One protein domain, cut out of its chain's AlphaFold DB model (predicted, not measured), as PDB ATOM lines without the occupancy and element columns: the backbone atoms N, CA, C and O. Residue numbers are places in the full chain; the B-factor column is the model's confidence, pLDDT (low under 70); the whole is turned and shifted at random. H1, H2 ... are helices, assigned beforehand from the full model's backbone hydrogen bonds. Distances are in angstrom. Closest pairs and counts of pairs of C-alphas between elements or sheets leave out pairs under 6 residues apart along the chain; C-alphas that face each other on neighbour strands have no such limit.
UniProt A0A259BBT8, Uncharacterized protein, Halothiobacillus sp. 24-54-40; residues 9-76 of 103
ATOM      1  N   HIS A   9     158.503  48.897   3.393       93.25
ATOM      2  CA  HIS A   9     158.621  47.912   2.312       93.25
ATOM      3  C   HIS A   9     160.035  47.343   2.207       93.25
ATOM      4  O   HIS A   9     160.207  46.139   2.009       93.25
ATOM      5  N   SER A  10     161.058  48.183   2.374       93.12
ATOM      6  CA  SER A  10     162.445  47.723   2.445       93.12
ATOM      7  C   SER A  10     162.676  46.791   3.639       93.12
ATOM      8  O   SER A  10     163.382  45.790   3.500       93.12
ATOM      9  N   LEU A  11     162.102  47.094   4.809       95.12
ATOM     10  CA  LEU A  11     162.223  46.244   5.999       95.12
ATOM     11  C   LEU A  11     161.522  44.896   5.817       95.12
ATOM     12  O   LEU A  11     162.103  43.873   6.171       95.12
ATOM     13  N   GLU A  12     160.317  44.892   5.249       96.75
ATOM     14  CA  GLU A  12     159.569  43.674   4.927       96.75
ATOM     15  C   GLU A  12     160.344  42.802   3.936       96.75
ATOM     16  O   GLU A  12     160.619  41.638   4.225       96.75
ATOM     17  N   PHE A  13     160.800  43.388   2.826       96.94
ATOM     18  CA  PHE A  13     161.574  42.680   1.806       96.94
ATOM     19  C   PHE A  13     162.830  42.022   2.388       96.94
ATOM     20  O   PHE A  13     163.073  40.828   2.199       96.94
ATOM     21  N   TRP A  14     163.639  42.782   3.131       97.44
ATOM     22  CA  TRP A  14     164.850  42.235   3.736       97.44
ATOM     23  C   TRP A  14     164.546  41.256   4.870       97.44
ATOM     24  O   TRP A  14     165.319  40.320   5.081       97.44
ATOM     25  N   GLY A  15     163.422  41.426   5.567       97.94
ATOM     26  CA  GLY A  15     162.902  40.458   6.528       97.94
ATOM     27  C   GLY A  15     162.631  39.108   5.871       97.94
ATOM     28  O   GLY A  15     163.122  38.083   6.350       97.94
ATOM     29  N   ASP A  16     161.944  39.105   4.731       98.19
ATOM     30  CA  ASP A  16     161.646  37.890   3.974       98.19
ATOM     31  C   ASP A  16     162.920  37.201   3.479       98.19
ATOM     32  O   ASP A  16     163.080  35.988   3.646       98.19
ATOM     33  N   VAL A  17     163.875  37.970   2.944       98.19
ATOM     34  CA  VAL A  17     165.180  37.440   2.516       98.19
ATOM     35  C   VAL A  17     165.938  36.827   3.697       98.19
ATOM     36  O   VAL A  17     166.443  35.706   3.593       98.19
ATOM     37  N   PHE A  18     165.992  37.517   4.840       98.38
ATOM     38  CA  PHE A  18     166.660  37.032   6.050       98.38
ATOM     39  C   PHE A  18     166.077  35.695   6.533       98.38
ATOM     40  O   PHE A  18     166.825  34.758   6.841       98.38
ATOM     41  N   GLN A  19     164.745  35.584   6.552       98.12
ATOM     42  CA  GLN A  19     164.044  34.361   6.947       98.12
ATOM     43  C   GLN A  19     164.263  33.226   5.945       98.12
ATOM     44  O   GLN A  19     164.605  32.108   6.344       98.12
ATOM     45  N   ALA A  20     164.133  33.506   4.647       98.06
ATOM     46  CA  ALA A  20     164.338  32.521   3.587       98.06
ATOM     47  C   ALA A  20     165.762  31.939   3.611       98.06
ATOM     48  O   ALA A  20     165.948  30.737   3.408       98.06
ATOM     49  N   CYS A  21     166.759  32.764   3.945       97.69
ATOM     50  CA  CYS A  21     168.158  32.356   4.060       97.69
ATOM     51  C   CYS A  21     168.504  31.652   5.387       97.69
ATOM     52  O   CYS A  21     169.613  31.136   5.536       97.69
ATOM     53  N   ARG A  22     167.580  31.609   6.358       96.88
ATOM     54  CA  ARG A  22     167.763  31.021   7.702       96.88
ATOM     55  C   ARG A  22     168.993  31.536   8.462       96.88
ATOM     56  O   ARG A  22     169.603  30.790   9.230       96.88
ATOM     57  N   LEU A  23     169.339  32.812   8.288       96.56
ATOM     58  CA  LEU A  23     170.565  33.399   8.852       96.56
ATOM     59  C   LEU A  23     170.578  33.438  10.388       96.56
ATOM     60  O   LEU A  23     171.642  33.304  10.991       96.56
ATOM     61  N   ALA A  24     169.408  33.499  11.032       96.75
ATOM     62  CA  ALA A  24     169.298  33.368  12.487       96.75
ATOM     63  C   ALA A  24     169.903  32.050  13.011       96.75
ATOM     64  O   ALA A  24     170.505  32.021  14.083       96.75
ATOM     65  N   GLY A  25     169.799  30.961  12.238       95.75
ATOM     66  CA  GLY A  25     170.395  29.665  12.585       95.75
ATOM     67  C   GLY A  25     171.926  29.653  12.542       95.75
ATOM     68  O   GLY A  25     172.544  28.751  13.100       95.75
ATOM     69  N   GLU A  26     172.538  30.659  11.917       95.56
ATOM     70  CA  GLU A  26     173.988  30.870  11.875       95.56
ATOM     71  C   GLU A  26     174.455  31.933  12.887       95.56
ATOM     72  O   GLU A  26     175.628  32.302  12.895       95.56
ATOM     73  N   GLY A  27     173.556  32.412  13.758       96.31
ATOM     74  CA  GLY A  27     173.873  33.365  14.824       96.31
ATOM     75  C   GLY A  27     173.862  34.837  14.408       96.31
ATOM     76  O   GLY A  27     174.331  35.663  15.181       96.31
ATOM     77  N   VAL A  28     173.334  35.167  13.225       96.50
ATOM     78  CA  VAL A  28     173.176  36.554  12.754       96.50
ATOM     79  C   VAL A  28     171.819  37.086  13.198       96.50
ATOM     80  O   VAL A  28     170.800  36.439  12.941       96.50
ATOM     81  N   THR A  29     171.773  38.261  13.827       98.12
ATOM     82  CA  THR A  29     170.485  38.909  14.127       98.12
ATOM     83  C   THR A  29     169.969  39.709  12.933       98.12
ATOM     84  O   THR A  29     170.724  40.094  12.037       98.12
ATOM     85  N   PHE A  30     168.663  39.990  12.906       97.31
ATOM     86  CA  PHE A  30     168.111  40.837  11.852       97.31
ATOM     87  C   PHE A  30     168.656  42.272  11.931       97.31
ATOM     88  O   PHE A  30     168.916  42.876  10.891       97.31
ATOM     89  N   GLU A  31     168.900  42.804  13.139       95.69
ATOM     90  CA  GLU A  31     169.504  44.133  13.293       95.69
ATOM     91  C   GLU A  31     170.921  44.192  12.719       95.69
ATOM     92  O   GLU A  31     171.292  45.201  12.130       95.69
ATOM     93  N   GLU A  32     171.714  43.129  12.861       96.00
ATOM     94  CA  GLU A  32     173.049  43.051  12.258       96.00
ATOM     95  C   GLU A  32     172.966  42.929  10.735       96.00
ATOM     96  O   GLU A  32     173.692  43.613  10.011       96.00
ATOM     97  N   PHE A  33     172.051  42.089  10.247       97.06
ATOM     98  CA  PHE A  33     171.828  41.861   8.824       97.06
ATOM     99  C   PHE A  33     171.410  43.139   8.088       97.06
ATOM    100  O   PHE A  33     171.993  43.471   7.056       97.06
ATOM    101  N   ILE A  34     170.439  43.887   8.624       96.38
ATOM    102  CA  ILE A  34     169.858  45.045   7.931       96.38
ATOM    103  C   ILE A  34     170.858  46.198   7.755       96.38
ATOM    104  O   ILE A  34     170.681  47.054   6.887       96.38
ATOM    105  N   LEU A  35     171.951  46.218   8.526       94.50
ATOM    106  CA  LEU A  35     173.021  47.199   8.346       94.50
ATOM    107  C   LEU A  35     173.739  47.036   7.006       94.50
ATOM    108  O   LEU A  35     174.137  48.045   6.426       94.50
ATOM    109  N   ASP A  36     173.913  45.809   6.513       95.81
ATOM    110  CA  ASP A  36     174.533  45.529   5.214       95.81
ATOM    111  C   ASP A  36     174.074  44.162   4.653       95.81
ATOM    112  O   ASP A  36     174.832  43.183   4.684       95.81
ATOM    113  N   PRO A  37     172.828  44.077   4.138       96.25
ATOM    114  CA  PRO A  37     172.220  42.807   3.742       96.25
ATOM    115  C   PRO A  37     173.030  42.069   2.679       96.25
ATOM    116  O   PRO A  37     173.307  40.876   2.802       96.25
ATOM    117  N   GLN A  38     173.473  42.797   1.649       95.81
ATOM    118  CA  GLN A  38     174.175  42.205   0.516       95.81
ATOM    119  C   GLN A  38     175.528  41.631   0.929       95.81
ATOM    120  O   GLN A  38     175.906  40.547   0.479       95.81
ATOM    121  N   ARG A  39     176.256  42.333   1.803       96.44
ATOM    122  CA  ARG A  39     177.515  41.824   2.337       96.44
ATOM    123  C   ARG A  39     177.298  40.598   3.215       96.44
ATOM    124  O   ARG A  39     178.023  39.622   3.057       96.44
ATOM    125  N   SER A  40     176.278  40.615   4.074       96.62
ATOM    126  CA  SER A  40     175.934  39.457   4.901       96.62
ATOM    127  C   SER A  40     175.655  38.225   4.030       96.62
ATOM    128  O   SER A  40     176.268  37.177   4.221       96.62
ATOM    129  N   LEU A  41     174.838  38.363   2.981       96.88
ATOM    130  CA  LEU A  41     174.576  37.283   2.025       96.88
ATOM    131  C   LEU A  41     175.851  36.776   1.334       96.88
ATOM    132  O   LEU A  41     176.038  35.564   1.196       96.88
ATOM    133  N   GLN A  42     176.753  37.671   0.923       95.62
ATOM    134  CA  GLN A  42     178.040  37.289   0.332       95.62
ATOM    135  C   GLN A  42     178.904  36.469   1.296       95.62
ATOM    136  O   GLN A  42     179.467  35.453   0.879       95.62
ATOM    137  N   ASP A  43     178.963  36.851   2.572       94.75
ATOM    138  CA  ASP A  43     179.760  36.160   3.595       94.75
ATOM    139  C   ASP A  43     179.290  34.706   3.812       94.75
ATOM    140  O   ASP A  43     180.103  33.812   4.075       94.75
ATOM    141  N   PHE A  44     177.998  34.426   3.604       94.69
ATOM    142  CA  PHE A  44     177.437  33.067   3.631       94.69
ATOM    143  C   PHE A  44     177.474  32.337   2.277       94.69
ATOM    144  O   PHE A  44     177.081  31.171   2.193       94.69
ATOM    145  N   GLY A  45     177.986  32.970   1.217       94.88
ATOM    146  CA  GLY A  45     178.016  32.402  -0.134       94.88
ATOM    147  C   GLY A  45     176.646  32.380  -0.817       94.88
ATOM    148  O   GLY A  45     176.400  31.526  -1.671       94.88
ATOM    149  N   MET A  46     175.763  33.298  -0.424       96.50
ATOM    150  CA  MET A  46     174.351  33.396  -0.811       96.50
ATOM    151  C   MET A  46     174.042  34.710  -1.547       96.50
ATOM    152  O   MET A  46     172.938  35.236  -1.456       96.50
ATOM    153  N   ALA A  47     175.024  35.269  -2.259       96.19
ATOM    154  CA  ALA A  47     174.904  36.565  -2.936       96.19
ATOM    155  C   ALA A  47     173.769  36.632  -3.982       96.19
ATOM    156  O   ALA A  47     173.316  37.723  -4.310       96.19
ATOM    157  N   ASP A  48     173.334  35.473  -4.478       96.00
ATOM    158  CA  ASP A  48     172.274  35.254  -5.465       96.00
ATOM    159  C   ASP A  48     170.906  34.922  -4.833       96.00
ATOM    160  O   ASP A  48     169.977  34.533  -5.534       96.00
ATOM    161  N   ALA A  49     170.761  35.039  -3.507       97.38
ATOM    162  CA  ALA A  49     169.524  34.677  -2.810       97.38
ATOM    163  C   ALA A  49     168.298  35.447  -3.323       97.38
ATOM    164  O   ALA A  49     167.240  34.846  -3.496       97.38
ATOM    165  N   VAL A  50     168.449  36.748  -3.600       97.62
ATOM    166  CA  VAL A  50     167.367  37.587  -4.139       97.62
ATOM    167  C   VAL A  50     166.938  37.089  -5.520       97.62
ATOM    168  O   VAL A  50     165.760  36.811  -5.716       97.62
ATOM    169  N   ASP A  51     167.888  36.861  -6.430       97.75
ATOM    170  CA  ASP A  51     167.602  36.381  -7.791       97.75
ATOM    171  C   ASP A  51     166.883  35.015  -7.783       97.75
ATOM    172  O   ASP A  51     165.963  34.756  -8.568       97.75
ATOM    173  N   ILE A  52     167.281  34.123  -6.867       97.56
ATOM    174  CA  ILE A  52     166.646  32.811  -6.667       97.56
ATOM    175  C   ILE A  52     165.192  32.976  -6.201       97.56
ATOM    176  O   ILE A  52     164.303  32.283  -6.707       97.56
ATOM    177  N   MET A  53     164.949  33.898  -5.266       97.69
ATOM    178  CA  MET A  53     163.614  34.192  -4.741       97.69
ATOM    179  C   MET A  53     162.708  34.829  -5.790       97.69
ATOM    180  O   MET A  53     161.569  34.392  -5.948       97.69
ATOM    181  N   GLU A  54     163.214  35.790  -6.562       96.94
ATOM    182  CA  GLU A  54     162.486  36.398  -7.684       96.94
ATOM    183  C   GLU A  54     162.117  35.364  -8.757       96.94
ATOM    184  O   GLU A  54     161.066  35.455  -9.391       96.94
ATOM    185  N   SER A  55     162.939  34.322  -8.908       97.38
ATOM    186  CA  SER A  55     162.667  33.183  -9.790       97.38
ATOM    187  C   SER A  55     161.650  32.178  -9.221       97.38
ATOM    188  O   SER A  55     161.345  31.179  -9.876       97.38
ATOM    189  N   GLY A  56     161.121  32.410  -8.013       97.06
ATOM    190  CA  GLY A  56     160.114  31.570  -7.359       97.06
ATOM    191  C   GLY A  56     160.673  30.385  -6.567       97.06
ATOM    192  O   GLY A  56     159.918  29.471  -6.227       97.06
ATOM    193  N   TYR A  57     161.974  30.373  -6.269       97.38
ATOM    194  CA  TYR A  57     162.629  29.310  -5.506       97.38
ATOM    195  C   TYR A  57     163.111  29.801  -4.140       97.38
ATOM    196  O   TYR A  57     163.285  30.990  -3.901       97.38
ATOM    197  N   LEU A  58     163.366  28.865  -3.225       96.56
ATOM    198  CA  LEU A  58     164.008  29.192  -1.954       96.56
ATOM    199  C   LEU A  58     165.534  29.226  -2.115       96.56
ATOM    200  O   LEU A  58     166.087  28.343  -2.784       96.56
ATOM    201  N   PRO A  59     166.229  30.177  -1.462       97.38
ATOM    202  CA  PRO A  59     167.679  30.158  -1.359       97.38
ATOM    203  C   PRO A  59     168.186  28.849  -0.749       97.38
ATOM    204  O   PRO A  59     167.503  28.180   0.033       97.38
ATOM    205  N   LEU A  60     169.425  28.495  -1.082       95.62
ATOM    206  CA  LEU A  60     170.112  27.389  -0.422       95.62
ATOM    207  C   LEU A  60     170.254  27.659   1.077       95.62
ATOM    208  O   LEU A  60     170.446  28.791   1.498       95.62
ATOM    209  N   LEU A  61     170.263  26.605   1.888       95.88
ATOM    210  CA  LEU A  61     170.651  26.744   3.289       95.88
ATOM    211  C   LEU A  61     172.132  27.157   3.391       95.88
ATOM    212  O   LEU A  61     172.929  26.726   2.552       95.88
ATOM    213  N   PRO A  62     172.557  27.874   4.445       95.25
ATOM    214  CA  PRO A  62     173.943  28.339   4.576       95.25
ATOM    215  C   PRO A  62     174.992  27.224   4.433       95.25
ATOM    216  O   PRO A  62     176.008  27.378   3.754       95.25
ATOM    217  N   GLN A  63     174.728  26.038   4.990       94.38
ATOM    218  CA  GLN A  63     175.600  24.871   4.809       94.38
ATOM    219  C   GLN A  63     175.677  24.404   3.343       94.38
ATOM    220  O   GLN A  63     176.756  24.058   2.863       94.38
ATOM    221  N   GLN A  64     174.558  24.423   2.615       95.81
ATOM    222  CA  GLN A  64     174.510  24.065   1.195       95.81
ATOM    223  C   GLN A  64     175.237  25.109   0.339       95.81
ATOM    224  O   GLN A  64     176.006  24.737  -0.547       95.81
ATOM    225  N   ALA A  65     175.065  26.399   0.640       95.88
ATOM    226  CA  ALA A  65     175.762  27.494  -0.027       95.88
ATOM    227  C   ALA A  65     177.291  27.385   0.133       95.88
ATOM    228  O   ALA A  65     178.032  27.498  -0.847       95.88
ATOM    229  N   ARG A  66     177.775  27.037   1.335       93.44
ATOM    230  CA  ARG A  66     179.201  26.751   1.590       93.44
ATOM    231  C   ARG A  66     179.717  25.573   0.760       93.44
ATOM    232  O   ARG A  66     180.821  25.640   0.214       93.44
ATOM    233  N   VAL A  67     178.934  24.497   0.651       94.88
ATOM    234  CA  VAL A  67     179.290  23.332  -0.178       94.88
ATOM    235  C   VAL A  67     179.354  23.717  -1.654       94.88
ATOM    236  O   VAL A  67     180.352  23.404  -2.301       94.88
ATOM    237  N   ARG A  68     178.356  24.447  -2.171       94.50
ATOM    238  CA  ARG A  68     178.351  24.985  -3.541       94.50
ATOM    239  C   ARG A  68     179.609  25.811  -3.810       94.50
ATOM    240  O   ARG A  68     180.372  25.474  -4.707       94.50
ATOM    241  N   ALA A  69     179.904  26.792  -2.958       90.00
ATOM    242  CA  ALA A  69     181.075  27.655  -3.115       90.00
ATOM    243  C   ALA A  69     182.402  26.873  -3.106       90.00
ATOM    244  O   ALA A  69     183.357  27.236  -3.796       90.00
ATOM    245  N   ARG A  70     182.487  25.789  -2.324       91.44
ATOM    246  CA  ARG A  70     183.643  24.885  -2.343       91.44
ATOM    247  C   ARG A  70     183.746  24.133  -3.672       91.44
ATOM    248  O   ARG A  70     184.851  24.029  -4.202       91.44
ATOM    249  N   LEU A  71     182.637  23.603  -4.186       91.38
ATOM    250  CA  LEU A  71     182.601  22.884  -5.462       91.38
ATOM    251  C   LEU A  71     182.969  23.806  -6.627       91.38
ATOM    252  O   LEU A  71     183.803  23.434  -7.447       91.38
ATOM    253  N   ASP A  72     182.448  25.031  -6.649       89.06
ATOM    254  CA  ASP A  72     182.745  26.010  -7.698       89.06
ATOM    255  C   ASP A  72     184.234  26.364  -7.735       89.06
ATOM    256  O   ASP A  72     184.847  26.396  -8.805       89.06
ATOM    257  N   ARG A  73     184.871  26.531  -6.565       86.88
ATOM    258  CA  ARG A  73     186.331  26.713  -6.470       86.88
ATOM    259  C   ARG A  73     187.104  25.505  -6.991       86.88
ATOM    260  O   ARG A  73     188.121  25.674  -7.650       86.88
ATOM    261  N   GLN A  74     186.643  24.289  -6.703       88.12
ATOM    262  CA  GLN A  74     187.292  23.067  -7.188       88.12
ATOM    263  C   GLN A  74     187.155  22.905  -8.705       88.12
ATOM    264  O   GLN A  74     188.117  22.514  -9.359       88.12
ATOM    265  N   MET A  75     185.990  23.228  -9.269       81.88
ATOM    266  CA  MET A  75     185.740  23.147 -10.710       81.88
ATOM    267  C   MET A  75     186.505  24.222 -11.482       81.88
ATOM    268  O   MET A  75     187.113  23.921 -12.506       81.88
ATOM    269  N   SER A  76     186.547  25.453 -10.966       76.69
ATOM    270  CA  SER A  76     187.325  26.549 -11.561       76.69
ATOM    271  C   SER A  76     188.839  26.337 -11.444       76.69
ATOM    272  O   SER A  76     189.565  26.626 -12.392       76.69
TER     273      SER A  76
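AT A GLANCE: This is residues 9 to 76 of the 103 residues of an uncharacterized protein of Halothiobacillus sp. 24-54-40 (UniProt A0A259BBT8). One longer helix, H6, leads away from a small cluster of five shorter helices, and its last residues, 71 to 76, stick out free and make one end of the longest axis. In the cluster H3 packs on H1, which reaches to the other end of that axis, while H4 and H5 are nearest the middle and H2 is near the beginning of H6. The printed part has 68 residues with six named helices, H1 to H6 in chain order, and no named strand; the class is all helix. The whole is compact, with a radius of gyration of the C-alphas of 11.9 A, and spans 39 by 26 by 17 A.

IN THESE COORDINATES: H6, residues 62 to 76, is 21.0 A long, from C-alpha 62 at (173.943, 28.339, 4.576) to C-alpha 76 at (187.325, 26.549, -11.561). H1, residues 9 to 20, is 16.5 A long and begins with C-alpha 9 at (158.621, 47.912, 2.312). The shorter helices are H2, residues 23 to 26, H3, residues 30 to 35, H4, residues 37 to 43, and H5, residues 49 to 54.

HOW THE PARTS SIT: H6 touches no helix; it is close to H2 but not clearly touching, the closest C-alphas, of Leu 23 and Pro 62, being 7.4 A apart. H1 and H3 touch, closest at the C-alphas of Phe 18 and Phe 30, 7.1 A, at a steep tilt of 57 degrees, opposite ways. H4 is close to H3 but not clearly touching, about perpendicular at 82 degrees, with the closest C-alphas, of Phe 33 and Ser 40, 6.2 A apart. H5 is close to H1 but not clearly touching, with the closest C-alphas, of Val 17 and Val 50, 7.0 A apart. Every O i to N i+4 pair is within hydrogen-bond range in H1, H4, H5 and H6, and 1 of 2 in H3; H2 is too short for such a pair.

THE WHOLE: The two C-alphas farthest apart, of His 9 and Gln 74, are 39.1 A apart. The printed part has no cut and no long link. Its mean pLDDT is 95.2, and no printed residue is under 70.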